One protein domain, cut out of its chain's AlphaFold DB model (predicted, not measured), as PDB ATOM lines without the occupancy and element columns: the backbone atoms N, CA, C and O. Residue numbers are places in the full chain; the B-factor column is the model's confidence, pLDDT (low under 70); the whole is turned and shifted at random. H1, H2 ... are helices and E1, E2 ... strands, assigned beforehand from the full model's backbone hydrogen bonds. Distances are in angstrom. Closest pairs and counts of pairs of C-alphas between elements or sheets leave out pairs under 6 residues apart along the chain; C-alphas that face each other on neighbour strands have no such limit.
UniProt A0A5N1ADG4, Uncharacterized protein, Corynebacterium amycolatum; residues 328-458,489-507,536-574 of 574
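Overview. This is residues 328 to 458, 489 to 507 and 536 to 574 of the 574 residues of an uncharacterized protein of Corynebacterium amycolatum (UniProt A0A5N1ADG4). The strands E1, E2, E4, E5, E6, E7 and E8 ring an axis as an open barrel with a gap between E6 and E7, and the helices H1, H2, H3 and H4 pack round its wall. The short strand E3 folds back beside the far end of E2. The printed part has 189 residues, with six named helices and eight named strands that follow along the chain as E1 H1 H2 E2 E3 H3 E4 H4 H5 E5 E6 E7 H6 E8; 95 of the residues are in these named elements, and the strands make one branched sheet whose neighbours are parallel except for antiparallel E2 and E3. The class is mixed, helices and strands; the whole is compact, with a radius of gyration of the C-alphas of 16.6 A, and spans 49 by 40 by 37 A.

Arrangement. E1, residues 328 to 331, H1, 340 to 343, H2, 346 to 363, and E2, 368 to 379, form a strand-helix-strand unit, two parallel neighbour strands with helices between; its crossover is right-handed. N 331 and O 373 are 2.9 A apart. H1 is on the sheet, at a height of 6.5 A. H2 lies over E2 at a height of 7.0 A. E2 bends by 50 degrees at residue 376 and forms a hairpin with E3, 390 to 392, where N 378 and O 391 are 2.9 A apart. H3, 395 to 407, lies over E2 and E4, 411 to 416, and touches residues 346 to 350 of H2; the closest C-alphas, of Pro 346 and Tyr 401, are 4.8 A apart. N 374 and O 413 are 2.8 A apart. E4, H4, 423 to 429, H5, 431 to 434, and E5, 439 to 443, form a second such unit, with N 442 and O 414 2.8 A apart. H4 lies over E4; H5 only grazes the sheet. E6, 489 to 492, is an edge strand beside E5, with N 489 and O 441 2.8 A apart. E7, 542 to 547, H6, 558 to 562, and E8, 570 to 573, form the third unit; N 547 and O 572 are 2.8 A apart. E8 and E1 are parallel neighbours, with N 328 and O 571 within hydrogen-bond range at 2.8 A. Each O i to N i+4 pair is within hydrogen-bond range in H4 and H6, 10 of 14 in H2 and 7 of 9 in H3; H1 and H5 are too short for one.

Along the chain. E1 begins at C-alpha 328, (-13.781, -32.081, -6.673), and E8 ends at C-alpha 573, (-13.074, -35.284, -11.816). E2 is 31.0 A long, H2 27.1 A and H3 17.6 A.

Size, cuts and confidence. Residues 459 to 488 and 508 to 535 are not printed, with gaps of 21.4 A and 17.4 A. Of the links printed whole, none is long. No printed residue is under 70 in pLDDT.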
ATOM      1  N   ALA A 328     -14.384 -30.976  -7.395       98.62
ATOM      2  CA  ALA A 328     -13.781 -32.081  -6.673       98.62
ATOM      3  C   ALA A 328     -12.823 -32.895  -7.543       98.62
ATOM      4  O   ALA A 328     -13.047 -33.078  -8.739       98.62
ATOM      5  N   THR A 329     -11.777 -33.435  -6.922       98.56
ATOM      6  CA  THR A 329     -11.041 -34.587  -7.455       98.56
ATOM      7  C   THR A 329     -11.418 -35.842  -6.668       98.56
ATOM      8  O   THR A 329     -11.534 -35.803  -5.439       98.56
ATOM      9  N   TYR A 330     -11.629 -36.941  -7.386       98.25
ATOM     10  CA  TYR A 330     -12.125 -38.208  -6.854       98.25
ATOM     11  C   TYR A 330     -11.006 -39.223  -6.622       98.25
ATOM     12  O   TYR A 330     -10.052 -39.285  -7.401       98.25
ATOM     13  N   GLY A 331     -11.133 -40.045  -5.579       97.56
ATOM     14  CA  GLY A 331     -10.478 -41.350  -5.536       97.56
ATOM     15  C   GLY A 331     -10.170 -41.901  -4.148       97.56
ATOM     16  O   GLY A 331     -10.742 -41.477  -3.146       97.56
ATOM     17  N   HIS A 332      -9.240 -42.854  -4.077       97.69
ATOM     18  CA  HIS A 332      -8.806 -43.483  -2.826       97.69
ATOM     19  C   HIS A 332      -7.316 -43.220  -2.551       97.69
ATOM     20  O   HIS A 332      -6.499 -43.467  -3.443       97.69
ATOM     21  N   PRO A 333      -6.920 -42.793  -1.335       95.62
ATOM     22  CA  PRO A 333      -5.527 -42.496  -1.008       95.62
ATOM     23  C   PRO A 333      -4.536 -43.595  -1.412       95.62
ATOM     24  O   PRO A 333      -4.630 -44.736  -0.960       95.62
ATOM     25  N   GLY A 334      -3.555 -43.236  -2.242       91.06
ATOM     26  CA  GLY A 334      -2.472 -44.127  -2.664       91.06
ATOM     27  C   GLY A 334      -2.869 -45.220  -3.663       91.06
ATOM     28  O   GLY A 334      -2.073 -46.134  -3.900       91.06
ATOM     29  N   VAL A 335      -4.070 -45.160  -4.247       92.75
ATOM     30  CA  VAL A 335      -4.556 -46.143  -5.227       92.75
ATOM     31  C   VAL A 335      -4.984 -45.425  -6.507       92.75
ATOM     32  O   VAL A 335      -6.164 -45.184  -6.734       92.75
ATOM     33  N   ALA A 336      -4.009 -45.129  -7.370       89.00
ATOM     34  CA  ALA A 336      -4.209 -44.420  -8.640       89.00
ATOM     35  C   ALA A 336      -5.360 -44.964  -9.523       89.00
ATOM     36  O   ALA A 336      -6.138 -44.159 -10.025       89.00
ATOM     37  N   PRO A 337      -5.566 -46.293  -9.678       90.19
ATOM     38  CA  PRO A 337      -6.688 -46.808 -10.472       90.19
ATOM     39  C   PRO A 337      -8.083 -46.478  -9.925       90.19
ATOM     40  O   PRO A 337      -9.067 -46.755 -10.602       90.19
ATOM     41  N   LEU A 338      -8.183 -45.969  -8.694       90.88
ATOM     42  CA  LEU A 338      -9.444 -45.580  -8.072       90.88
ATOM     43  C   LEU A 338      -9.729 -44.078  -8.190       90.88
ATOM     44  O   LEU A 338     -10.691 -43.619  -7.591       90.88
ATOM     45  N   GLY A 339      -8.932 -43.321  -8.945       93.94
ATOM     46  CA  GLY A 339      -9.227 -41.933  -9.295       93.94
ATOM     47  C   GLY A 339      -8.051 -40.988  -9.083       93.94
ATOM     48  O   GLY A 339      -7.163 -41.227  -8.258       93.94
ATOM     49  N   VAL A 340      -8.091 -39.883  -9.824       94.31
ATOM     50  CA  VAL A 340      -7.025 -38.883  -9.939       94.31
ATOM     51  C   VAL A 340      -6.507 -38.317  -8.605       94.31
ATOM     52  O   VAL A 340      -5.333 -37.965  -8.498       94.31
ATOM     53  N   MET A 341      -7.348 -38.227  -7.568       95.94
ATOM     54  CA  MET A 341      -6.942 -37.753  -6.237       95.94
ATOM     55  C   MET A 341      -5.993 -38.738  -5.547       95.94
ATOM     56  O   MET A 341      -5.063 -38.321  -4.862       95.94
ATOM     57  N   GLY A 342      -6.196 -40.041  -5.760       92.44
ATOM     58  CA  GLY A 342      -5.415 -41.113  -5.145       92.44
ATOM     59  C   GLY A 342      -3.982 -41.250  -5.667       92.44
ATOM     60  O   GLY A 342      -3.218 -42.055  -5.130       92.44
ATOM     61  N   GLU A 343      -3.622 -40.502  -6.712       93.81
ATOM     62  CA  GLU A 343      -2.281 -40.481  -7.306       93.81
ATOM     63  C   GLU A 343      -1.270 -39.650  -6.510       93.81
ATOM     64  O   GLU A 343      -0.065 -39.888  -6.612       93.81
ATOM     65  N   ASP A 344      -1.761 -38.678  -5.742       94.69
ATOM     66  CA  ASP A 344      -0.961 -37.642  -5.101       94.69
ATOM     67  C   ASP A 344      -0.974 -37.791  -3.575       94.69
ATOM     68  O   ASP A 344      -1.937 -38.281  -2.991       94.69
ATOM     69  N   ASP A 345       0.068 -37.292  -2.911       96.81
ATOM     70  CA  ASP A 345       0.037 -37.051  -1.465       96.81
ATOM     71  C   ASP A 345      -0.926 -35.879  -1.128       96.81
ATOM     72  O   ASP A 345      -1.237 -35.064  -2.005       96.81
ATOM     73  N   PRO A 346      -1.397 -35.728   0.132       97.88
ATOM     74  CA  PRO A 346      -2.468 -34.788   0.491       97.88
ATOM     75  C   PRO A 346      -2.303 -33.349  -0.024       97.88
ATOM     76  O   PRO A 346      -3.254 -32.752  -0.530       97.88
ATOM     77  N   GLU A 347      -1.114 -32.757   0.110       98.00
ATOM     78  CA  GLU A 347      -0.847 -31.384  -0.325       98.00
ATOM     79  C   GLU A 347      -0.852 -31.223  -1.851       98.00
ATOM     80  O   GLU A 347      -1.342 -30.204  -2.353       98.00
ATOM     81  N   ASP A 348      -0.340 -32.216  -2.577       98.19
ATOM     82  CA  ASP A 348      -0.287 -32.210  -4.039       98.19
ATOM     83  C   ASP A 348      -1.686 -32.460  -4.627       98.19
ATOM     84  O   ASP A 348      -2.106 -31.744  -5.540       98.19
ATOM     85  N   ALA A 349      -2.477 -33.342  -4.006       98.00
ATOM     86  CA  ALA A 349      -3.885 -33.541  -4.342       98.00
ATOM     87  C   ALA A 349      -4.689 -32.230  -4.195       98.00
ATOM     88  O   ALA A 349      -5.503 -31.880  -5.054       98.00
ATOM     89  N   VAL A 350      -4.428 -31.448  -3.134       98.62
ATOM     90  CA  VAL A 350      -5.061 -30.132  -2.931       98.62
ATOM     91  C   VAL A 350      -4.642 -29.156  -4.031       98.62
ATOM     92  O   VAL A 350      -5.468 -28.372  -4.507       98.62
ATOM     93  N   ALA A 351      -3.365 -29.164  -4.423       98.50
ATOM     94  CA  ALA A 351      -2.869 -28.315  -5.501       98.50
ATOM     95  C   ALA A 351      -3.559 -28.652  -6.831       98.50
ATOM     96  O   ALA A 351      -4.032 -27.736  -7.507       98.50
ATOM     97  N   ARG A 352      -3.720 -29.946  -7.143       97.94
ATOM     98  CA  ARG A 352      -4.442 -30.420  -8.332       97.94
ATOM     99  C   ARG A 352      -5.898 -29.947  -8.342       97.94
ATOM    100  O   ARG A 352      -6.338 -29.351  -9.324       97.94
ATOM    101  N   ALA A 353      -6.632 -30.116  -7.240       98.38
ATOM    102  CA  ALA A 353      -8.015 -29.631  -7.132       98.38
ATOM    103  C   ALA A 353      -8.112 -28.103  -7.331       98.38
ATOM    104  O   ALA A 353      -8.987 -27.609  -8.043       98.38
ATOM    105  N   LYS A 354      -7.170 -27.331  -6.772       98.56
ATOM    106  CA  LYS A 354      -7.100 -25.873  -6.980       98.56
ATOM    107  C   LYS A 354      -6.791 -25.480  -8.421       98.56
ATOM    108  O   LYS A 354      -7.236 -24.423  -8.866       98.56
ATOM    109  N   ASP A 355      -6.034 -26.290  -9.149       98.19
ATOM    110  CA  ASP A 355      -5.764 -26.044 -10.563       98.19
ATOM    111  C   ASP A 355      -6.998 -26.279 -11.437       98.19
ATOM    112  O   ASP A 355      -7.180 -25.552 -12.415       98.19
ATOM    113  N   TYR A 356      -7.893 -27.200 -11.063       98.00
ATOM    114  CA  TYR A 356      -9.223 -27.267 -11.671       98.00
ATOM    115  C   TYR A 356     -10.058 -26.032 -11.330       98.00
ATOM    116  O   TYR A 356     -10.550 -25.382 -12.247       98.00
ATOM    117  N   VAL A 357     -10.147 -25.632 -10.054       98.25
ATOM    118  CA  VAL A 357     -10.909 -24.437  -9.625       98.25
ATOM    119  C   VAL A 357     -10.573 -23.197 -10.461       98.25
ATOM    120  O   VAL A 357     -11.482 -22.559 -10.990       98.25
ATOM    121  N   LYS A 358      -9.284 -22.898 -10.679       98.06
ATOM    122  CA  LYS A 358      -8.837 -21.749 -11.497       98.06
ATOM    123  C   LYS A 358      -9.407 -21.742 -12.918       98.06
ATOM    124  O   LYS A 358      -9.535 -20.685 -13.532       98.06
ATOM    125  N   GLN A 359      -9.710 -22.911 -13.480       97.69
ATOM    126  CA  GLN A 359     -10.275 -23.020 -14.825       97.69
ATOM    127  C   GLN A 359     -11.766 -22.659 -14.856       97.69
ATOM    128  O   GLN A 359     -12.255 -22.220 -15.899       97.69
ATOM    129  N   TYR A 360     -12.455 -22.804 -13.721       97.62
ATOM    130  CA  TYR A 360     -13.885 -22.548 -13.544       97.62
ATOM    131  C   TYR A 360     -14.207 -21.121 -13.087       97.62
ATOM    132  O   TYR A 360     -15.264 -20.611 -13.445       97.62
ATOM    133  N   GLU A 361     -13.311 -20.446 -12.354       95.31
ATOM    134  CA  GLU A 361     -13.555 -19.115 -11.753       95.31
ATOM    135  C   GLU A 361     -14.101 -18.068 -12.741       95.31
ATOM    136  O   GLU A 361     -14.913 -17.229 -12.371       95.31
ATOM    137  N   LYS A 362     -13.695 -18.115 -14.013       94.88
ATOM    138  CA  LYS A 362     -14.158 -17.172 -15.050       94.88
ATOM    139  C   LYS A 362     -15.571 -17.445 -15.589       94.88
ATOM    140  O   LYS A 362     -16.070 -16.644 -16.372       94.88
ATOM    141  N   PHE A 363     -16.176 -18.577 -15.235       94.19
ATOM    142  CA  PHE A 363     -17.487 -19.023 -15.721       94.19
ATOM    143  C   PHE A 363     -18.563 -19.028 -14.622       94.19
ATOM    144  O   PHE A 363     -19.724 -19.345 -14.893       94.19
ATOM    145  N   ALA A 364     -18.189 -18.676 -13.390       88.69
ATOM    146  CA  ALA A 364     -19.080 -18.589 -12.244       88.69
ATOM    147  C   ALA A 364     -19.077 -17.166 -11.671       88.69
ATOM    148  O   ALA A 364     -18.021 -16.570 -11.480       88.69
ATOM    149  N   ASP A 365     -20.260 -16.640 -11.352       84.94
ATOM    150  CA  ASP A 365     -20.377 -15.391 -10.580       84.94
ATOM    151  C   ASP A 365     -20.202 -15.630  -9.072       84.94
ATOM    152  O   ASP A 365     -19.950 -14.701  -8.302       84.94
ATOM    153  N   ASP A 366     -20.431 -16.873  -8.648       88.62
ATOM    154  CA  ASP A 366     -20.384 -17.318  -7.263       88.62
ATOM    155  C   ASP A 366     -19.020 -17.980  -6.975       88.62
ATOM    156  O   ASP A 366     -18.378 -18.487  -7.901       88.62
ATOM    157  N   PRO A 367     -18.544 -17.991  -5.715       93.50
ATOM    158  CA  PRO A 367     -17.264 -18.595  -5.358       93.50
ATOM    159  C   PRO A 367     -17.125 -20.039  -5.851       93.50
ATOM    160  O   PRO A 367     -18.026 -20.853  -5.667       93.50
ATOM    161  N   VAL A 368     -15.966 -20.378  -6.414       97.44
ATOM    162  CA  VAL A 368     -15.620 -21.752  -6.799       97.44
ATOM    163  C   VAL A 368     -14.599 -22.291  -5.802       97.44
ATOM    164  O   VAL A 368     -13.562 -21.666  -5.581       97.44
ATOM    165  N   LEU A 369     -14.887 -23.427  -5.171       98.06
ATOM    166  CA  LEU A 369     -14.055 -23.990  -4.108       98.06
ATOM    167  C   LEU A 369     -13.511 -25.368  -4.488       98.06
ATOM    168  O   LEU A 369     -14.217 -26.147  -5.132       98.06
ATOM    169  N   PRO A 370     -12.281 -25.704  -4.060       98.62
ATOM    170  CA  PRO A 370     -11.744 -27.038  -4.265       98.62
ATOM    171  C   PRO A 370     -12.447 -28.025  -3.335       98.62
ATOM    172  O   PRO A 370     -12.802 -27.688  -2.201       98.62
ATOM    173  N   ALA A 371     -12.601 -29.257  -3.795       98.75
ATOM    174  CA  ALA A 371     -13.119 -30.337  -2.983       98.75
ATOM    175  C   ALA A 371     -12.379 -31.655  -3.230       98.75
ATOM    176  O   ALA A 371     -11.661 -31.814  -4.217       98.75
ATOM    177  N   PHE A 372     -12.543 -32.594  -2.304       98.81
ATOM    178  CA  PHE A 372     -12.227 -34.001  -2.525       98.81
ATOM    179  C   PHE A 372     -13.486 -34.836  -2.409       98.81
ATOM    180  O   PHE A 372     -14.308 -34.598  -1.525       98.81
ATOM    181  N   GLU A 373     -13.570 -35.862  -3.239       98.69
ATOM    182  CA  GLU A 373     -14.494 -36.972  -3.077       98.69
ATOM    183  C   GLU A 373     -13.649 -38.221  -2.811       98.69
ATOM    184  O   GLU A 373     -12.937 -38.715  -3.682       98.69
ATOM    185  N   ILE A 374     -13.609 -38.636  -1.546       98.62
ATOM    186  CA  ILE A 374     -12.701 -39.672  -1.058       98.62
ATOM    187  C   ILE A 374     -13.488 -40.964  -0.909       98.62
ATOM    188  O   ILE A 374     -14.321 -41.057  -0.009       98.62
ATOM    189  N   ILE A 375     -13.149 -41.980  -1.700       98.31
ATOM    190  CA  ILE A 375     -13.658 -43.341  -1.520       98.31
ATOM    191  C   ILE A 375     -13.151 -43.847  -0.172       98.31
ATOM    192  O   ILE A 375     -11.993 -44.243  -0.026       98.31
ATOM    193  N   ALA A 376     -13.995 -43.805   0.845       98.25
ATOM    194  CA  ALA A 376     -13.619 -44.155   2.202       98.25
ATOM    195  C   ALA A 376     -13.732 -45.660   2.429       98.25
ATOM    196  O   ALA A 376     -12.863 -46.253   3.066       98.25
ATOM    197  N   SER A 377     -14.747 -46.290   1.841       97.69
ATOM    198  CA  SER A 377     -14.867 -47.744   1.774       97.69
ATOM    199  C   SER A 377     -14.890 -48.203   0.327       97.69
ATOM    200  O   SER A 377     -15.563 -47.597  -0.498       97.69
ATOM    201  N   VAL A 378     -14.118 -49.247   0.025       97.06
ATOM    202  CA  VAL A 378     -13.929 -49.758  -1.337       97.06
ATOM    203  C   VAL A 378     -14.638 -51.095  -1.459       97.06
ATOM    204  O   VAL A 378     -14.331 -52.024  -0.702       97.06
ATOM    205  N   ALA A 379     -15.545 -51.225  -2.424       96.44
ATOM    206  CA  ALA A 379     -16.202 -52.495  -2.691       96.44
ATOM    207  C   ALA A 379     -15.195 -53.541  -3.193       96.44
ATOM    208  O   ALA A 379     -14.286 -53.254  -3.970       96.44
ATOM    209  N   GLN A 380     -15.347 -54.777  -2.730       94.75
ATOM    210  CA  GLN A 380     -14.401 -55.864  -2.963       94.75
ATOM    211  C   GLN A 380     -15.058 -57.011  -3.728       94.75
ATOM    212  O   GLN A 380     -16.228 -57.328  -3.532       94.75
ATOM    213  N   ALA A 381     -14.278 -57.699  -4.560       93.62
ATOM    214  CA  ALA A 381     -14.719 -58.951  -5.178       93.62
ATOM    215  C   ALA A 381     -14.742 -60.124  -4.174       93.62
ATOM    216  O   ALA A 381     -15.491 -61.084  -4.358       93.62
ATOM    217  N   ASP A 382     -13.916 -60.057  -3.123       93.38
ATOM    218  CA  ASP A 382     -13.891 -61.028  -2.027       93.38
ATOM    219  C   ASP A 382     -14.767 -60.539  -0.858       93.38
ATOM    220  O   ASP A 382     -14.743 -59.347  -0.547       93.38
ATOM    221  N   PRO A 383     -15.527 -61.425  -0.183       93.00
ATOM    222  CA  PRO A 383     -16.360 -61.052   0.964       93.00
ATOM    223  C   PRO A 383     -15.580 -60.449   2.141       93.00
ATOM    224  O   PRO A 383     -16.181 -59.799   3.001       93.00
ATOM    225  N   GLY A 384     -14.268 -60.683   2.218       92.88
ATOM    226  CA  GLY A 384     -13.420 -60.222   3.303       92.88
ATOM    227  C   GLY A 384     -13.793 -60.829   4.665       92.88
ATOM    228  O   GLY A 384     -14.680 -61.681   4.781       92.88
ATOM    229  N   PRO A 385     -13.129 -60.396   5.751       92.12
ATOM    230  CA  PRO A 385     -13.370 -60.931   7.092       92.12
ATOM    231  C   PRO A 385     -14.770 -60.640   7.649       92.12
ATOM    232  O   PRO A 385     -15.234 -61.363   8.531       92.12
ATOM    233  N   ARG A 386     -15.428 -59.576   7.169       90.75
ATOM    234  CA  ARG A 386     -16.774 -59.178   7.609       90.75
ATOM    235  C   ARG A 386     -17.895 -59.816   6.793       90.75
ATOM    236  O   ARG A 386     -19.042 -59.778   7.227       90.75
ATOM    237  N   GLY A 387     -17.575 -60.437   5.658       93.12
ATOM    238  CA  GLY A 387     -18.569 -61.049   4.782       93.12
ATOM    239  C   GLY A 387     -19.394 -60.047   3.978       93.12
ATOM    240  O   GLY A 387     -20.346 -60.458   3.321       93.12
ATOM    241  N   ASP A 388     -19.064 -58.756   4.056       94.44
ATOM    242  CA  ASP A 388     -19.859 -57.669   3.500       94.44
ATOM    243  C   ASP A 388     -19.371 -57.195   2.126       94.44
ATOM    244  O   ASP A 388     -20.062 -56.392   1.512       94.44
ATOM    245  N   TYR A 389     -18.262 -57.728   1.595       96.50
ATOM    246  CA  TYR A 389     -17.682 -57.317   0.307       96.50
ATOM    247  C   TYR A 389     -17.269 -55.834   0.263       96.50
ATOM    248  O   TYR A 389     -17.336 -55.201  -0.789       96.50
ATOM    249  N   SER A 390     -16.847 -55.260   1.389       96.31
ATOM    250  CA  SER A 390     -16.363 -53.879   1.448       96.31
ATOM    251  C   SER A 390     -15.161 -53.762   2.381       96.31
ATOM    252  O   SER A 390     -15.145 -54.333   3.471       96.31
ATOM    253  N   GLU A 391     -14.139 -53.011   1.980       96.19
ATOM    254  CA  GLU A 391     -12.966 -52.718   2.809       96.19
ATOM    255  C   GLU A 391     -12.962 -51.222   3.179       96.19
ATOM    256  O   GLU A 391     -12.708 -50.381   2.316       96.19
ATOM    257  N   PRO A 392     -13.258 -50.857   4.441       96.06
ATOM    258  CA  PRO A 392     -13.244 -49.489   4.914       96.06
ATOM    259  C   PRO A 392     -11.812 -49.096   5.257       96.06
ATOM    260  O   PRO A 392     -11.154 -49.745   6.074       96.06
ATOM    261  N   ALA A 393     -11.337 -47.998   4.677       97.31
ATOM    262  CA  ALA A 393     -10.068 -47.414   5.076       97.31
ATOM    263  C   ALA A 393     -10.124 -46.959   6.542       97.31
ATOM    264  O   ALA A 393     -11.125 -46.365   6.958       97.31
ATOM    265  N   PRO A 394      -9.043 -47.162   7.318       97.06
ATOM    266  CA  PRO A 394      -8.893 -46.542   8.628       97.06
ATOM    267  C   PRO A 394      -9.015 -45.017   8.540       97.06
ATOM    268  O   PRO A 394      -8.492 -44.396   7.612       97.06
ATOM    269  N   VAL A 395      -9.654 -44.404   9.539       97.81
ATOM    270  CA  VAL A 395      -9.824 -42.943   9.625       97.81
ATOM    271  C   VAL A 395      -8.476 -42.223   9.539       97.81
ATOM    272  O   VAL A 395      -8.368 -41.178   8.904       97.81
ATOM    273  N   GLU A 396      -7.425 -42.805  10.110       97.38
ATOM    274  CA  GLU A 396      -6.065 -42.270  10.132       97.38
ATOM    275  C   GLU A 396      -5.434 -42.168   8.740       97.38
ATOM    276  O   GLU A 396      -4.569 -41.319   8.532       97.38
ATOM    277  N   THR A 397      -5.871 -42.996   7.788       96.94
ATOM    278  CA  THR A 397      -5.435 -42.920   6.388       96.94
ATOM    279  C   THR A 397      -6.104 -41.751   5.667       96.94
ATOM    280  O   THR A 397      -5.467 -41.079   4.859       96.94
ATOM    281  N   LEU A 398      -7.376 -41.479   5.969       98.25
ATOM    282  CA  LEU A 398      -8.162 -40.444   5.287       98.25
ATOM    283  C   LEU A 398      -7.932 -39.051   5.887       98.25
ATOM    284  O   LEU A 398      -7.916 -38.046   5.177       98.25
ATOM    285  N   LYS A 399      -7.728 -38.981   7.206       97.81
ATOM    286  CA  LYS A 399      -7.636 -37.734   7.972       97.81
ATOM    287  C   LYS A 399      -6.611 -36.724   7.428       97.81
ATOM    288  O   LYS A 399      -6.973 -35.552   7.366       97.81
ATOM    289  N   PRO A 400      -5.400 -37.108   6.971       98.06
ATOM    290  CA  PRO A 400      -4.460 -36.158   6.369       98.06
ATOM    291  C   PRO A 400      -5.020 -35.434   5.136       98.06
ATOM    292  O   PRO A 400      -4.870 -34.218   5.029       98.06
ATOM    293  N   TYR A 401      -5.726 -36.144   4.249       98.38
ATOM    294  CA  TYR A 401      -6.383 -35.547   3.077       98.38
ATOM    295  C   TYR A 401      -7.518 -34.613   3.501       98.38
ATOM    296  O   TYR A 401      -7.634 -33.493   2.995       98.38
ATOM    297  N   VAL A 402      -8.315 -35.040   4.487       98.38
ATOM    298  CA  VAL A 402      -9.427 -34.244   5.017       98.38
ATOM    299  C   VAL A 402      -8.931 -32.930   5.633       98.38
ATOM    300  O   VAL A 402      -9.464 -31.853   5.351       98.38
ATOM    301  N   GLU A 403      -7.889 -32.997   6.463       97.75
ATOM    302  CA  GLU A 403      -7.281 -31.833   7.108       97.75
ATOM    303  C   GLU A 403      -6.603 -30.905   6.095       97.75
ATOM    304  O   GLU A 403      -6.755 -29.684   6.200       97.75
ATOM    305  N   ALA A 404      -5.909 -31.458   5.092       98.25
ATOM    306  CA  ALA A 404      -5.278 -30.683   4.029       98.25
ATOM    307  C   ALA A 404      -6.311 -29.864   3.240       98.25
ATOM    308  O   ALA A 404      -6.146 -28.648   3.093       98.25
ATOM    309  N   MET A 405      -7.413 -30.489   2.810       98.25
ATOM    310  CA  MET A 405      -8.474 -29.802   2.069       98.25
ATOM    311  C   MET A 405      -9.226 -28.785   2.935       98.25
ATOM    312  O   MET A 405      -9.454 -27.648   2.515       98.25
ATOM    313  N   THR A 406      -9.529 -29.132   4.190       95.12
ATOM    314  CA  THR A 406     -10.179 -28.202   5.130       95.12
ATOM    315  C   THR A 406      -9.308 -26.963   5.369       95.12
ATOM    316  O   THR A 406      -9.788 -25.831   5.298       95.12
ATOM    317  N   LYS A 407      -7.999 -27.149   5.589       96.25
ATOM    318  CA  LYS A 407      -7.028 -26.051   5.736       96.25
ATOM    319  C   LYS A 407      -6.910 -25.210   4.466       96.25
ATOM    320  O   LYS A 407      -6.629 -24.014   4.541       96.25
ATOM    321  N   ALA A 408      -7.113 -25.824   3.306       97.25
ATOM    322  CA  ALA A 408      -7.082 -25.160   2.015       97.25
ATOM    323  C   ALA A 408      -8.340 -24.332   1.707       97.25
ATOM    324  O   ALA A 408      -8.350 -23.674   0.665       97.25
ATOM    325  N   GLY A 409      -9.341 -24.335   2.599       96.12
ATOM    326  CA  GLY A 409     -10.620 -23.652   2.407       96.12
ATOM    327  C   GLY A 409     -11.575 -24.407   1.484       96.12
ATOM    328  O   GLY A 409     -12.435 -23.781   0.876       96.12
ATOM    329  N   GLY A 410     -11.397 -25.721   1.340       97.62
ATOM    330  CA  GLY A 410     -12.241 -26.570   0.508       97.62
ATOM    331  C   GLY A 410     -13.238 -27.417   1.295       97.62
ATOM    332  O   GLY A 410     -13.451 -27.216   2.498       97.62
ATOM    333  N   TYR A 411     -13.830 -28.377   0.589       98.56
ATOM    334  CA  TYR A 411     -14.825 -29.317   1.105       98.56
ATOM    335  C   TYR A 411     -14.394 -30.767   0.874       98.56
ATOM    336  O   TYR A 411     -13.617 -31.051  -0.033       98.56
ATOM    337  N   VAL A 412     -14.873 -31.701   1.688       98.75
ATOM    338  CA  VAL A 412     -14.565 -33.125   1.522       98.75
ATOM    339  C   VAL A 412     -15.841 -33.936   1.584       98.75
ATOM    340  O   VAL A 412     -16.701 -33.687   2.420       98.75
ATOM    341  N   ILE A 413     -15.952 -34.917   0.707       98.81
ATOM    342  CA  ILE A 413     -17.078 -35.829   0.619       98.81
ATOM    343  C   ILE A 413     -16.523 -37.224   0.900       98.81
ATOM    344  O   ILE A 413     -15.604 -37.675   0.222       98.81
ATOM    345  N   ILE A 414     -17.020 -37.865   1.956       98.88
ATOM    346  CA  ILE A 414     -16.665 -39.242   2.316       98.88
ATOM    347  C   ILE A 414     -17.591 -40.161   1.533       98.88
ATOM    348  O   ILE A 414     -18.779 -40.194   1.827       98.88
ATOM    349  N   ASP A 415     -17.068 -40.874   0.548       98.81
ATOM    350  CA  ASP A 415     -17.835 -41.766  -0.315       98.81
ATOM    351  C   ASP A 415     -17.799 -43.216   0.188       98.81
ATOM    352  O   ASP A 415     -16.767 -43.727   0.642       98.81
ATOM    353  N   LEU A 416     -18.960 -43.867   0.169       98.75
ATOM    354  CA  LEU A 416     -19.178 -45.208   0.672       98.75
ATOM    355  C   LEU A 416     -19.558 -46.158  -0.461       98.75
ATOM    356  O   LEU A 416     -20.661 -46.071  -0.997       98.75
ATOM    357  N   GLN A 417     -18.698 -47.148  -0.705       98.12
ATOM    358  CA  GLN A 417     -18.995 -48.311  -1.534       98.12
ATOM    359  C   GLN A 417     -19.253 -49.518  -0.614       98.12
ATOM    360  O   GLN A 417     -18.323 -50.246  -0.226       98.12
ATOM    361  N   PRO A 418     -20.511 -49.748  -0.194       96.75
ATOM    362  CA  PRO A 418     -20.786 -50.544   0.996       96.75
ATOM    363  C   PRO A 418     -20.709 -52.053   0.779       96.75
ATOM    364  O   PRO A 418     -20.763 -52.817   1.746       96.75
ATOM    365  N   GLY A 419     -20.631 -52.516  -0.470       96.62
ATOM    366  CA  GLY A 419     -20.897 -53.913  -0.779       96.62
ATOM    367  C   GLY A 419     -22.293 -54.284  -0.266       96.62
ATOM    368  O   GLY A 419     -23.287 -53.616  -0.535       96.62
ATOM    369  N   SER A 420     -22.385 -55.333   0.538       95.25
ATOM    370  CA  SER A 420     -23.627 -55.752   1.199       95.25
ATOM    371  C   SER A 420     -23.840 -55.154   2.599       95.25
ATOM    372  O   SER A 420     -24.888 -55.410   3.196       95.25
ATOM    373  N   ALA A 421     -22.919 -54.324   3.110       95.00
ATOM    374  CA  ALA A 421     -23.084 -53.627   4.390       95.00
ATOM    375  C   ALA A 421     -24.262 -52.632   4.365       95.00
ATOM    376  O   ALA A 421     -24.707 -52.208   3.298       95.00
ATOM    377  N   ASP A 422     -24.776 -52.271   5.543       96.00
ATOM    378  CA  ASP A 422     -25.759 -51.192   5.716       96.00
ATOM    379  C   ASP A 422     -25.040 -49.830   5.682       96.00
ATOM    380  O   ASP A 422     -24.009 -49.648   6.343       96.00
ATOM    381  N   PHE A 423     -25.563 -48.874   4.909       98.25
ATOM    382  CA  PHE A 423     -24.947 -47.555   4.747       98.25
ATOM    383  C   PHE A 423     -24.826 -46.795   6.068       98.25
ATOM    384  O   PHE A 423     -23.833 -46.101   6.284       98.25
ATOM    385  N   LEU A 424     -25.803 -46.922   6.974       98.56
ATOM    386  CA  LEU A 424     -25.775 -46.215   8.253       98.56
ATOM    387  C   LEU A 424     -24.646 -46.733   9.148       98.56
ATOM    388  O   LEU A 424     -24.002 -45.946   9.843       98.56
ATOM    389  N   ASP A 425     -24.391 -48.040   9.135       97.00
ATOM    390  CA  ASP A 425     -23.301 -48.630   9.912       97.00
ATOM    391  C   ASP A 425     -21.931 -48.177   9.387       97.00
ATOM    392  O   ASP A 425     -21.050 -47.835  10.183       97.00
ATOM    393  N   GLN A 426     -21.762 -48.087   8.064       96.62
ATOM    394  CA  GLN A 426     -20.539 -47.540   7.472       96.62
ATOM    395  C   GLN A 426     -20.385 -46.033   7.707       96.62
ATOM    396  O   GLN A 426     -19.299 -45.579   8.063       96.62
ATOM    397  N   ALA A 427     -21.458 -45.249   7.596       98.56
ATOM    398  CA  ALA A 427     -21.412 -43.818   7.882       98.56
ATOM    399  C   ALA A 427     -20.976 -43.547   9.335       98.56
ATOM    400  O   ALA A 427     -20.125 -42.693   9.587       98.56
ATOM    401  N   LYS A 428     -21.474 -44.341  10.296       98.50
ATOM    402  CA  LYS A 428     -21.053 -44.277  11.707       98.50
ATOM    403  C   LYS A 428     -19.587 -44.635  11.926       98.50
ATOM    404  O   LYS A 428     -18.971 -44.096  12.843       98.50
ATOM    405  N   PHE A 429     -19.008 -45.508  11.102       98.00
ATOM    406  CA  PHE A 429     -17.574 -45.800  11.166       98.00
ATOM    407  C   PHE A 429     -16.727 -44.539  10.908       98.00
ATOM    408  O   PHE A 429     -15.699 -44.346  11.554       98.00
ATOM    409  N   TYR A 430     -17.208 -43.632  10.051       98.69
ATOM    410  CA  TYR A 430     -16.556 -42.358   9.723       98.69
ATOM    411  C   TYR A 430     -17.084 -41.154  10.524       98.69
ATOM    412  O   TYR A 430     -16.814 -40.006  10.160       98.69
ATOM    413  N   GLU A 431     -17.781 -41.377  11.647       98.62
ATOM    414  CA  GLU A 431     -18.350 -40.306  12.484       98.62
ATOM    415  C   GLU A 431     -17.300 -39.267  12.919       98.62
ATOM    416  O   GLU A 431     -17.606 -38.078  12.991       98.62
ATOM    417  N   GLU A 432     -16.052 -39.682  13.183       98.38
ATOM    418  CA  GLU A 432     -14.968 -38.751  13.541       98.38
ATOM    419  C   GLU A 432     -14.727 -37.701  12.447       98.38
ATOM    420  O   GLU A 432     -14.627 -36.512  12.752       98.38
ATOM    421  N   LEU A 433     -14.678 -38.123  11.179       98.56
ATOM    422  CA  LEU A 433     -14.477 -37.224  10.040       98.56
ATOM    423  C   LEU A 433     -15.734 -36.398   9.776       98.56
ATOM    424  O   LEU A 433     -15.653 -35.189   9.569       98.56
ATOM    425  N   LEU A 434     -16.912 -37.021   9.866       98.69
ATOM    426  CA  LEU A 434     -18.194 -36.344   9.668       98.69
ATOM    427  C   LEU A 434     -18.492 -35.302  10.757       98.69
ATOM    428  O   LEU A 434     -19.319 -34.425  10.533       98.69
ATOM    429  N   LYS A 435     -17.794 -35.307  11.899       98.00
ATOM    430  CA  LYS A 435     -17.852 -34.217  12.890       98.00
ATOM    431  C   LYS A 435     -17.048 -32.973  12.509       98.00
ATOM    432  O   LYS A 435     -17.132 -31.960  13.199       98.00
ATOM    433  N   MET A 436     -16.274 -33.010  11.429       96.31
ATOM    434  CA  MET A 436     -15.581 -31.829  10.917       96.31
ATOM    435  C   MET A 436     -16.561 -30.943  10.119       96.31
ATOM    436  O   MET A 436     -17.475 -31.457   9.472       96.31
ATOM    437  N   PRO A 437     -16.417 -29.604  10.152       92.69
ATOM    438  CA  PRO A 437     -17.408 -28.690   9.575       92.69
ATOM    439  C   PRO A 437     -17.527 -28.787   8.045       92.69
ATOM    440  O   PRO A 437     -18.626 -28.654   7.522       92.69
ATOM    441  N   ASN A 438     -16.438 -29.090   7.335       94.75
ATOM    442  CA  ASN A 438     -16.391 -29.072   5.866       94.75
ATOM    443  C   ASN A 438     -16.422 -30.481   5.260       94.75
ATOM    444  O   ASN A 438     -15.786 -30.728   4.236       94.75
ATOM    445  N   VAL A 439     -17.081 -31.421   5.939       98.44
ATOM    446  CA  VAL A 439     -17.106 -32.831   5.538       98.44
ATOM    447  C   VAL A 439     -18.547 -33.296   5.377       98.44
ATOM    448  O   VAL A 439     -19.326 -33.233   6.332       98.44
ATOM    449  N   GLY A 440     -18.889 -33.736   4.172       98.62
ATOM    450  CA  GLY A 440     -20.150 -34.376   3.816       98.62
ATOM    451  C   GLY A 440     -19.986 -35.876   3.575       98.62
ATOM    452  O   GLY A 440     -18.907 -36.441   3.762       98.62
ATOM    453  N   LEU A 441     -21.074 -36.512   3.158       98.94
ATOM    454  CA  LEU A 441     -21.178 -37.950   2.940       98.94
ATOM    455  C   LEU A 441     -21.729 -38.208   1.539       98.94
ATOM    456  O   LEU A 441     -22.704 -37.566   1.156       98.94
ATOM    457  N   ALA A 442     -21.148 -39.154   0.814       98.88
ATOM    458  CA  ALA A 442     -21.745 -39.734  -0.374       98.88
ATOM    459  C   ALA A 442     -22.136 -41.184  -0.113       98.88
ATOM    460  O   ALA A 442     -21.451 -41.920   0.601       98.88
ATOM    461  N   LEU A 443     -23.276 -41.566  -0.671       98.81
ATOM    462  CA  LEU A 443     -23.720 -42.945  -0.748       98.81
ATOM    463  C   LEU A 443     -23.595 -43.354  -2.205       98.81
ATOM    464  O   LEU A 443     -24.160 -42.662  -3.058       98.81
ATOM    465  N   ASP A 444     -22.913 -44.469  -2.464       98.25
ATOM    466  CA  ASP A 444     -22.813 -45.044  -3.798       98.25
ATOM    467  C   ASP A 444     -23.639 -46.340  -3.913       98.25
ATOM    468  O   ASP A 444     -23.179 -47.442  -3.570       98.25
ATOM    469  N   PRO A 445     -24.912 -46.242  -4.356       97.75
ATOM    470  CA  PRO A 445     -25.779 -47.395  -4.500       97.75
ATOM    471  C   PRO A 445     -25.335 -48.367  -5.590       97.75
ATOM    472  O   PRO A 445     -25.804 -49.504  -5.556       97.75
ATOM    473  N   GLU A 446     -24.455 -47.986  -6.529       96.25
ATOM    474  CA  GLU A 446     -23.927 -48.930  -7.526       96.25
ATOM    475  C   GLU A 446     -23.249 -50.110  -6.828       96.25
ATOM    476  O   GLU A 446     -23.370 -51.258  -7.261       96.25
ATOM    477  N   TRP A 447     -22.609 -49.847  -5.693       97.31
ATOM    478  CA  TRP A 447     -21.907 -50.856  -4.916       97.31
ATOM    479  C   TRP A 447     -22.759 -51.491  -3.820       97.31
ATOM    480  O   TRP A 447     -22.267 -52.375  -3.117       97.31
ATOM    481  N   LYS A 448     -24.033 -51.100  -3.675       97.06
ATOM    482  CA  LYS A 448     -24.951 -51.672  -2.682       97.06
ATOM    483  C   LYS A 448     -25.547 -52.991  -3.175       97.06
ATOM    484  O   LYS A 448     -26.490 -53.026  -3.964       97.06
ATOM    485  N   MET A 449     -24.989 -54.091  -2.685       96.56
ATOM    486  CA  MET A 449     -25.348 -55.460  -3.055       96.56
ATOM    487  C   MET A 449     -26.428 -56.043  -2.137       96.56
ATOM    488  O   MET A 449     -26.420 -55.838  -0.918       96.56
ATOM    489  N   GLU A 450     -27.331 -56.842  -2.709       92.62
ATOM    490  CA  GLU A 450     -28.201 -57.731  -1.935       92.62
ATOM    491  C   GLU A 450     -27.410 -58.950  -1.420       92.62
ATOM    492  O   GLU A 450     -26.362 -59.306  -1.972       92.62
ATOM    493  N   PRO A 451     -27.911 -59.656  -0.389       87.44
ATOM    494  CA  PRO A 451     -27.272 -60.873   0.098       87.44
ATOM    495  C   PRO A 451     -26.998 -61.894  -1.021       87.44
ATOM    496  O   PRO A 451     -27.916 -62.372  -1.687       87.44
ATOM    497  N   GLY A 452     -25.725 -62.260  -1.194       86.00
ATOM    498  CA  GLY A 452     -25.267 -63.232  -2.195       86.00
ATOM    499  C   GLY A 452     -24.888 -62.644  -3.560       86.00
ATOM    500  O   GLY A 452     -24.425 -63.399  -4.414       86.00
ATOM    501  N   GLN A 453     -25.054 -61.337  -3.769       93.31
ATOM    502  CA  GLN A 453     -24.522 -60.627  -4.937       93.31
ATOM    503  C   GLN A 453     -23.071 -60.196  -4.693       93.31
ATOM    504  O   GLN A 453     -22.646 -60.033  -3.549       93.31
ATOM    505  N   VAL A 454     -22.309 -60.035  -5.777       93.19
ATOM    506  CA  VAL A 454     -20.886 -59.673  -5.736       93.19
ATOM    507  C   VAL A 454     -20.686 -58.340  -6.465       93.19
ATOM    508  O   VAL A 454     -21.154 -58.221  -7.606       93.19
ATOM    509  N   PRO A 455     -19.977 -57.366  -5.866       93.81
ATOM    510  CA  PRO A 455     -19.604 -56.115  -6.527       93.81
ATOM    511  C   PRO A 455     -18.983 -56.295  -7.921       93.81
ATOM    512  O   PRO A 455     -18.364 -57.320  -8.206       93.81
ATOM    513  N   ALA A 456     -19.147 -55.292  -8.792       90.38
ATOM    514  CA  ALA A 456     -18.657 -55.258 -10.181       90.38
ATOM    515  C   ALA A 456     -19.194 -56.359 -11.127       90.38
ATOM    516  O   ALA A 456     -18.774 -56.440 -12.281       90.38
ATOM    517  N   THR A 457     -20.129 -57.208 -10.684       92.88
ATOM    518  CA  THR A 457     -20.824 -58.175 -11.565       92.88
ATOM    519  C   THR A 457     -22.189 -57.677 -12.041       92.88
ATOM    520  O   THR A 457     -22.722 -58.167 -13.037       92.88
ATOM    521  N   GLN A 458     -22.743 -56.699 -11.330       92.88
ATOM    522  CA  GLN A 458     -24.025 -56.056 -11.577       92.88
ATOM    523  C   GLN A 458     -24.059 -54.708 -10.849       92.88
ATOM    524  O   GLN A 458     -23.327 -54.516  -9.879       92.88
ATOM    525  N   MET A 489     -24.703 -36.672  -0.590       98.88
ATOM    526  CA  MET A 489     -24.634 -36.937  -2.019       98.88
ATOM    527  C   MET A 489     -25.080 -38.361  -2.333       98.88
ATOM    528  O   MET A 489     -24.737 -39.305  -1.625       98.88
ATOM    529  N   LEU A 490     -25.854 -38.511  -3.398       98.62
ATOM    530  CA  LEU A 490     -26.393 -39.776  -3.863       98.62
ATOM    531  C   LEU A 490     -25.905 -40.003  -5.292       98.62
ATOM    532  O   LEU A 490     -26.311 -39.281  -6.206       98.62
ATOM    533  N   HIS A 491     -25.039 -40.994  -5.482       98.38
ATOM    534  CA  HIS A 491     -24.596 -41.381  -6.819       98.38
ATOM    535  C   HIS A 491     -25.730 -42.052  -7.582       98.38
ATOM    536  O   HIS A 491     -26.419 -42.938  -7.064       98.38
ATOM    537  N   GLN A 492     -25.942 -41.623  -8.826       96.44
ATOM    538  CA  GLN A 492     -26.966 -42.210  -9.671       96.44
ATOM    539  C   GLN A 492     -26.683 -42.006 -11.162       96.44
ATOM    540  O   GLN A 492     -26.585 -40.884 -11.646       96.44
ATOM    541  N   PHE A 493     -26.652 -43.104 -11.918       95.69
ATOM    542  CA  PHE A 493     -26.680 -43.088 -13.388       95.69
ATOM    543  C   PHE A 493     -27.745 -44.028 -13.974       95.69
ATOM    544  O   PHE A 493     -27.969 -44.062 -15.181       95.69
ATOM    545  N   GLN A 494     -28.455 -44.777 -13.124       94.81
ATOM    546  CA  GLN A 494     -29.611 -45.583 -13.505       94.81
ATOM    547  C   GLN A 494     -30.730 -45.431 -12.467       94.81
ATOM    548  O   GLN A 494     -30.484 -45.415 -11.259       94.81
ATOM    549  N   LEU A 495     -31.987 -45.350 -12.919       93.56
ATOM    550  CA  LEU A 495     -33.125 -45.074 -12.031       93.56
ATOM    551  C   LEU A 495     -33.263 -46.110 -10.907       93.56
ATOM    552  O   LEU A 495     -33.556 -45.747  -9.775       93.56
ATOM    553  N   GLN A 496     -32.989 -47.391 -11.175       95.19
ATOM    554  CA  GLN A 496     -33.160 -48.441 -10.167       95.19
ATOM    555  C   GLN A 496     -32.129 -48.415  -9.032       95.19
ATOM    556  O   GLN A 496     -32.330 -49.146  -8.063       95.19
ATOM    557  N   MET A 497     -31.047 -47.633  -9.149       97.44
ATOM    558  CA  MET A 497     -30.023 -47.503  -8.105       97.44
ATOM    559  C   MET A 497     -30.605 -46.924  -6.812       97.44
ATOM    560  O   MET A 497     -30.204 -47.335  -5.727       97.44
ATOM    561  N   ILE A 498     -31.591 -46.027  -6.914       97.50
ATOM    562  CA  ILE A 498     -32.321 -45.472  -5.770       97.50
ATOM    563  C   ILE A 498     -33.803 -45.749  -5.992       97.50
ATOM    564  O   ILE A 498     -34.468 -45.091  -6.788       97.50
ATOM    565  N   ARG A 499     -34.321 -46.763  -5.302       97.06
ATOM    566  CA  ARG A 499     -35.731 -47.161  -5.389       97.06
ATOM    567  C   ARG A 499     -36.590 -46.290  -4.483       97.06
ATOM    568  O   ARG A 499     -36.174 -45.980  -3.367       97.06
ATOM    569  N   ASP A 500     -37.792 -45.974  -4.960       96.50
ATOM    570  CA  ASP A 500     -38.772 -45.137  -4.259       96.50
ATOM    571  C   ASP A 500     -38.193 -43.743  -3.925       96.50
ATOM    572  O   ASP A 500     -38.430 -43.199  -2.846       96.50
ATOM    573  N   ARG A 501     -37.364 -43.190  -4.829       95.69
ATOM    574  CA  ARG A 501     -36.605 -41.936  -4.646       95.69
ATOM    575  C   ARG A 501     -37.503 -40.757  -4.271       95.69
ATOM    576  O   ARG A 501     -37.104 -39.924  -3.472       95.69
ATOM    577  N   GLU A 502     -38.727 -40.724  -4.779       95.31
ATOM    578  CA  GLU A 502     -39.745 -39.720  -4.461       95.31
ATOM    579  C   GLU A 502     -40.183 -39.710  -2.985       95.31
ATOM    580  O   GLU A 502     -40.885 -38.798  -2.551       95.31
ATOM    581  N   THR A 503     -39.798 -40.729  -2.210       97.25
ATOM    582  CA  THR A 503     -40.086 -40.851  -0.771       97.25
ATOM    583  C   THR A 503     -38.913 -40.432   0.123       97.25
ATOM    584  O   THR A 503     -38.960 -40.641   1.340       97.25
ATOM    585  N   LEU A 504     -37.856 -39.848  -0.453       98.12
ATOM    586  CA  LEU A 504     -36.763 -39.261   0.321       98.12
ATOM    587  C   LEU A 504     -37.281 -38.130   1.224       98.12
ATOM    588  O   LEU A 504     -38.036 -37.257   0.791       98.12
ATOM    589  N   ASP A 505     -36.860 -38.145   2.489       97.62
ATOM    590  CA  ASP A 505     -37.167 -37.088   3.452       97.62
ATOM    591  C   ASP A 505     -36.139 -35.958   3.335       97.62
ATOM    592  O   ASP A 505     -35.042 -36.009   3.896       97.62
ATOM    593  N   LEU A 506     -36.519 -34.925   2.587       97.12
ATOM    594  CA  LEU A 506     -35.694 -33.748   2.319       97.12
ATOM    595  C   LEU A 506     -35.936 -32.613   3.330       97.12
ATOM    596  O   LEU A 506     -35.499 -31.486   3.113       97.12
ATOM    597  N   SER A 507     -36.647 -32.879   4.432       95.69
ATOM    598  CA  SER A 507     -37.057 -31.841   5.387       95.69
ATOM    599  C   SER A 507     -35.952 -31.385   6.348       95.69
ATOM    600  O   SER A 507     -36.149 -30.414   7.080       95.69
ATOM    601  N   ASP A 536     -38.643 -36.074 -12.646       90.44
ATOM    602  CA  ASP A 536     -39.307 -36.091 -11.341       90.44
ATOM    603  C   ASP A 536     -38.347 -35.852 -10.157       90.44
ATOM    604  O   ASP A 536     -38.594 -36.308  -9.038       90.44
ATOM    605  N   LEU A 537     -37.232 -35.146 -10.395       93.56
ATOM    606  CA  LEU A 537     -36.316 -34.752  -9.333       93.56
ATOM    607  C   LEU A 537     -36.989 -33.701  -8.444       93.56
ATOM    608  O   LEU A 537     -37.519 -32.699  -8.927       93.56
ATOM    609  N   GLN A 538     -36.982 -33.945  -7.136       94.12
ATOM    610  CA  GLN A 538     -37.510 -32.998  -6.157       94.12
ATOM    611  C   GLN A 538     -36.659 -31.715  -6.165       94.12
ATOM    612  O   GLN A 538     -35.432 -31.815  -6.190       94.12
ATOM    613  N   PRO A 539     -37.272 -30.518  -6.127       91.44
ATOM    614  CA  PRO A 539     -36.566 -29.244  -6.294       91.44
ATOM    615  C   PRO A 539     -35.574 -28.917  -5.167       91.44
ATOM    616  O   PRO A 539     -34.764 -28.007  -5.312       91.44
ATOM    617  N   GLU A 540     -35.639 -29.619  -4.034       94.38
ATOM    618  CA  GLU A 540     -34.691 -29.490  -2.925       94.38
ATOM    619  C   GLU A 540     -33.365 -30.241  -3.159       94.38
ATOM    620  O   GLU A 540     -32.427 -30.066  -2.378       94.38
ATOM    621  N   ILE A 541     -33.276 -31.084  -4.195       97.44
ATOM    622  CA  ILE A 541     -32.066 -31.844  -4.525       97.44
ATOM    623  C   ILE A 541     -31.224 -31.057  -5.528       97.44
ATOM    624  O   ILE A 541     -31.660 -30.791  -6.642       97.44
ATOM    625  N   PHE A 542     -29.993 -30.738  -5.140       97.88
ATOM    626  CA  PHE A 542     -29.025 -30.071  -6.003       97.88
ATOM    627  C   PHE A 542     -28.372 -31.054  -6.970       97.88
ATOM    628  O   PHE A 542     -28.144 -32.221  -6.650       97.88
ATOM    629  N   GLU A 543     -28.007 -30.569  -8.145       97.19
ATOM    630  CA  GLU A 543     -27.481 -31.396  -9.215       97.19
ATOM    631  C   GLU A 543     -25.951 -31.333  -9.276       97.19
ATOM    632  O   GLU A 543     -25.339 -30.264  -9.186       97.19
ATOM    633  N   ALA A 544     -25.321 -32.493  -9.443       98.19
ATOM    634  CA  ALA A 544     -23.877 -32.632  -9.561       98.19
ATOM    635  C   ALA A 544     -23.498 -33.493 -10.765       98.19
ATOM    636  O   ALA A 544     -24.196 -34.445 -11.120       98.19
ATOM    637  N   TRP A 545     -22.360 -33.175 -11.372       97.69
ATOM    638  CA  TRP A 545     -21.889 -33.777 -12.612       97.69
ATOM    639  C   TRP A 545     -20.497 -34.374 -12.438       97.69
ATOM    640  O   TRP A 545     -19.597 -33.703 -11.933       97.69
ATOM    641  N   LYS A 546     -20.275 -35.589 -12.934       97.62
ATOM    642  CA  LYS A 546     -18.934 -36.177 -12.958       97.62
ATOM    643  C   LYS A 546     -18.323 -36.083 -14.339       97.62
ATOM    644  O   LYS A 546     -18.995 -36.375 -15.316       97.62
ATOM    645  N   ASN A 547     -17.056 -35.710 -14.432       97.44
ATOM    646  CA  ASN A 547     -16.231 -35.814 -15.629       97.44
ATOM    647  C   ASN A 547     -15.232 -36.958 -15.442       97.44
ATOM    648  O   ASN A 547     -14.494 -36.980 -14.457       97.44
ATOM    649  N   PHE A 548     -15.209 -37.880 -16.399       96.44
ATOM    650  CA  PHE A 548     -14.296 -39.017 -16.410       96.44
ATOM    651  C   PHE A 548     -13.164 -38.730 -17.390       96.44
ATOM    652  O   PHE A 548     -13.412 -38.548 -18.584       96.44
ATOM    653  N   ILE A 549     -11.933 -38.631 -16.885       94.31
ATOM    654  CA  ILE A 549     -10.800 -38.102 -17.658       94.31
ATOM    655  C   ILE A 549     -10.482 -38.976 -18.878       94.31
ATOM    656  O   ILE A 549     -10.213 -38.438 -19.957       94.31
ATOM    657  N   ASP A 550     -10.542 -40.299 -18.720       92.44
ATOM    658  CA  ASP A 550     -10.165 -41.255 -19.761       92.44
ATOM    659  C   ASP A 550     -11.384 -41.878 -20.467       92.44
ATOM    660  O   ASP A 550     -11.315 -42.234 -21.650       92.44
ATOM    661  N   GLU A 551     -12.518 -42.004 -19.775       94.06
ATOM    662  CA  GLU A 551     -13.722 -42.674 -20.271       94.06
ATOM    663  C   GLU A 551     -14.640 -41.761 -21.092       94.06
ATOM    664  O   GLU A 551     -15.338 -42.254 -21.985       94.06
ATOM    665  N   ASP A 552     -14.631 -40.447 -20.843       95.00
ATOM    666  CA  ASP A 552     -15.441 -39.505 -21.612       95.00
ATOM    667  C   ASP A 552     -14.764 -39.137 -22.938       95.00
ATOM    668  O   ASP A 552     -13.594 -38.752 -23.000       95.00
ATOM    669  N   GLN A 553     -15.514 -39.228 -24.039       92.00
ATOM    670  CA  GLN A 553     -14.954 -39.118 -25.391       92.00
ATOM    671  C   GLN A 553     -15.751 -38.136 -26.277       92.00
ATOM    672  O   GLN A 553     -16.731 -38.539 -26.915       92.00
ATOM    673  N   PRO A 554     -15.321 -36.859 -26.390       94.00
ATOM    674  CA  PRO A 554     -14.345 -36.187 -25.524       94.00
ATOM    675  C   PRO A 554     -14.949 -35.819 -24.158       94.00
ATOM    676  O   PRO A 554     -16.152 -35.582 -24.054       94.00
ATOM    677  N   MET A 555     -14.101 -35.694 -23.135       96.19
ATOM    678  CA  MET A 555     -14.471 -35.066 -21.865       96.19
ATOM    679  C   MET A 555     -14.867 -33.598 -22.079       96.19
ATOM    680  O   MET A 555     -14.231 -32.878 -22.854       96.19
ATOM    681  N   PHE A 556     -15.897 -33.148 -21.360       96.62
ATOM    682  CA  PHE A 556     -16.345 -31.758 -21.376       96.62
ATOM    683  C   PHE A 556     -15.258 -30.820 -20.840       96.62
ATOM    684  O   PHE A 556     -14.597 -31.086 -19.833       96.62
ATOM    685  N   THR A 557     -15.104 -29.670 -21.489       97.12
ATOM    686  CA  THR A 557     -14.295 -28.572 -20.952       97.12
ATOM    687  C   THR A 557     -14.997 -27.906 -19.759       97.12
ATOM    688  O   THR A 557     -16.214 -28.041 -19.597       97.12
ATOM    689  N   PRO A 558     -14.276 -27.130 -18.926       97.31
ATOM    690  CA  PRO A 558     -14.897 -26.342 -17.858       97.31
ATOM    691  C   PRO A 558     -15.989 -25.384 -18.350       97.31
ATOM    692  O   PRO A 558     -17.008 -25.224 -17.689       97.31
ATOM    693  N   GLU A 559     -15.811 -24.780 -19.529       96.81
ATOM    694  CA  GLU A 559     -16.818 -23.896 -20.129       96.81
ATOM    695  C   GLU A 559     -18.086 -24.663 -20.501       96.81
ATOM    696  O   GLU A 559     -19.185 -24.258 -20.137       96.81
ATOM    697  N   GLU A 560     -17.937 -25.795 -21.192       97.00
ATOM    698  CA  GLU A 560     -19.077 -26.626 -21.581       97.00
ATOM    699  C   GLU A 560     -19.784 -27.207 -20.351       97.00
ATOM    700  O   GLU A 560     -21.009 -27.207 -20.316       97.00
ATOM    701  N   THR A 561     -19.035 -27.617 -19.320       96.69
ATOM    702  CA  THR A 561     -19.595 -28.124 -18.055       96.69
ATOM    703  C   THR A 561     -20.419 -27.049 -17.338       96.69
ATOM    704  O   THR A 561     -21.517 -27.323 -16.865       96.69
ATOM    705  N   MET A 562     -19.943 -25.800 -17.306       94.88
ATOM    706  CA  MET A 562     -20.677 -24.680 -16.697       94.88
ATOM    707  C   MET A 562     -21.869 -24.190 -17.531       94.88
ATOM    708  O   MET A 562     -22.677 -23.400 -17.036       94.88
ATOM    709  N   ASN A 563     -21.997 -24.658 -18.772       94.94
ATOM    710  CA  ASN A 563     -23.132 -24.391 -19.653       94.94
ATOM    711  C   ASN A 563     -24.133 -25.562 -19.714       94.94
ATOM    712  O   ASN A 563     -25.083 -25.502 -20.492       94.94
ATOM    713  N   ILE A 564     -23.927 -26.624 -18.926       95.19
ATOM    714  CA  ILE A 564     -24.940 -27.666 -18.711       95.19
ATOM    715  C   ILE A 564     -26.136 -27.031 -17.996       95.19
ATOM    716  O   ILE A 564     -25.951 -26.200 -17.111       95.19
ATOM    717  N   GLU A 565     -27.350 -27.425 -18.384       93.19
ATOM    718  CA  GLU A 565     -28.591 -26.957 -17.763       93.19
ATOM    719  C   GLU A 565     -29.377 -28.144 -17.161       93.19
ATOM    720  O   GLU A 565     -29.567 -29.153 -17.854       93.19
ATOM    721  N   PRO A 566     -29.832 -28.055 -15.892       93.44
ATOM    722  CA  PRO A 566     -29.470 -27.020 -14.920       93.44
ATOM    723  C   PRO A 566     -27.962 -27.042 -14.620       93.44
ATOM    724  O   PRO A 566     -27.308 -28.082 -14.713       93.44
ATOM    725  N   ARG A 567     -27.391 -25.882 -14.289       94.31
ATOM    726  CA  ARG A 567     -25.956 -25.768 -13.993       94.31
ATOM    727  C   ARG A 567     -25.573 -26.599 -12.762       94.31
ATOM    728  O   ARG A 567     -26.132 -26.349 -11.695       94.31
ATOM    729  N   PRO A 568     -24.576 -27.500 -12.853       96.31
ATOM    730  CA  PRO A 568     -24.171 -28.318 -11.717       96.31
ATOM    731  C   PRO A 568     -23.540 -27.483 -10.590       96.31
ATOM    732  O   PRO A 568     -22.715 -26.588 -10.813       96.31
ATOM    733  N   TRP A 569     -23.898 -27.812  -9.350       96.81
ATOM    734  CA  TRP A 569     -23.351 -27.202  -8.131       96.81
ATOM    735  C   TRP A 569     -22.022 -27.827  -7.707       96.81
ATOM    736  O   TRP A 569     -21.174 -27.162  -7.110       96.81
ATOM    737  N   LEU A 570     -21.829 -29.097  -8.052       98.50
ATOM    738  CA  LEU A 570     -20.600 -29.851  -7.853       98.50
ATOM    739  C   LEU A 570     -20.179 -30.480  -9.182       98.50
ATOM    740  O   LEU A 570     -20.998 -31.097  -9.864       98.50
ATOM    741  N   VAL A 571     -18.899 -30.339  -9.520       98.50
ATOM    742  CA  VAL A 571     -18.264 -31.082 -10.609       98.50
ATOM    743  C   VAL A 571     -17.139 -31.935 -10.048       98.50
ATOM    744  O   VAL A 571     -16.189 -31.389  -9.486       98.50
ATOM    745  N   THR A 572     -17.209 -33.247 -10.237       98.38
ATOM    746  CA  THR A 572     -16.162 -34.181  -9.806       98.38
ATOM    747  C   THR A 572     -15.331 -34.645 -11.002       98.38
ATOM    748  O   THR A 572     -15.881 -34.967 -12.049       98.38
ATOM    749  N   TYR A 573     -14.006 -34.694 -10.853       97.88
ATOM    750  CA  TYR A 573     -13.074 -35.284 -11.816       97.88
ATOM    751  C   TYR A 573     -12.560 -36.625 -11.304       97.88
ATOM    752  O   TYR A 573     -11.956 -36.666 -10.225       97.88
ATOM    753  N   GLN A 574     -12.782 -37.684 -12.082       93.75
ATOM    754  CA  GLN A 574     -12.270 -39.031 -11.824       93.75
ATOM    755  C   GLN A 574     -11.157 -39.404 -12.790       93.75
ATOM    756  O   GLN A 574     -11.345 -39.190 -14.013       93.75
TER     757      GLN A 574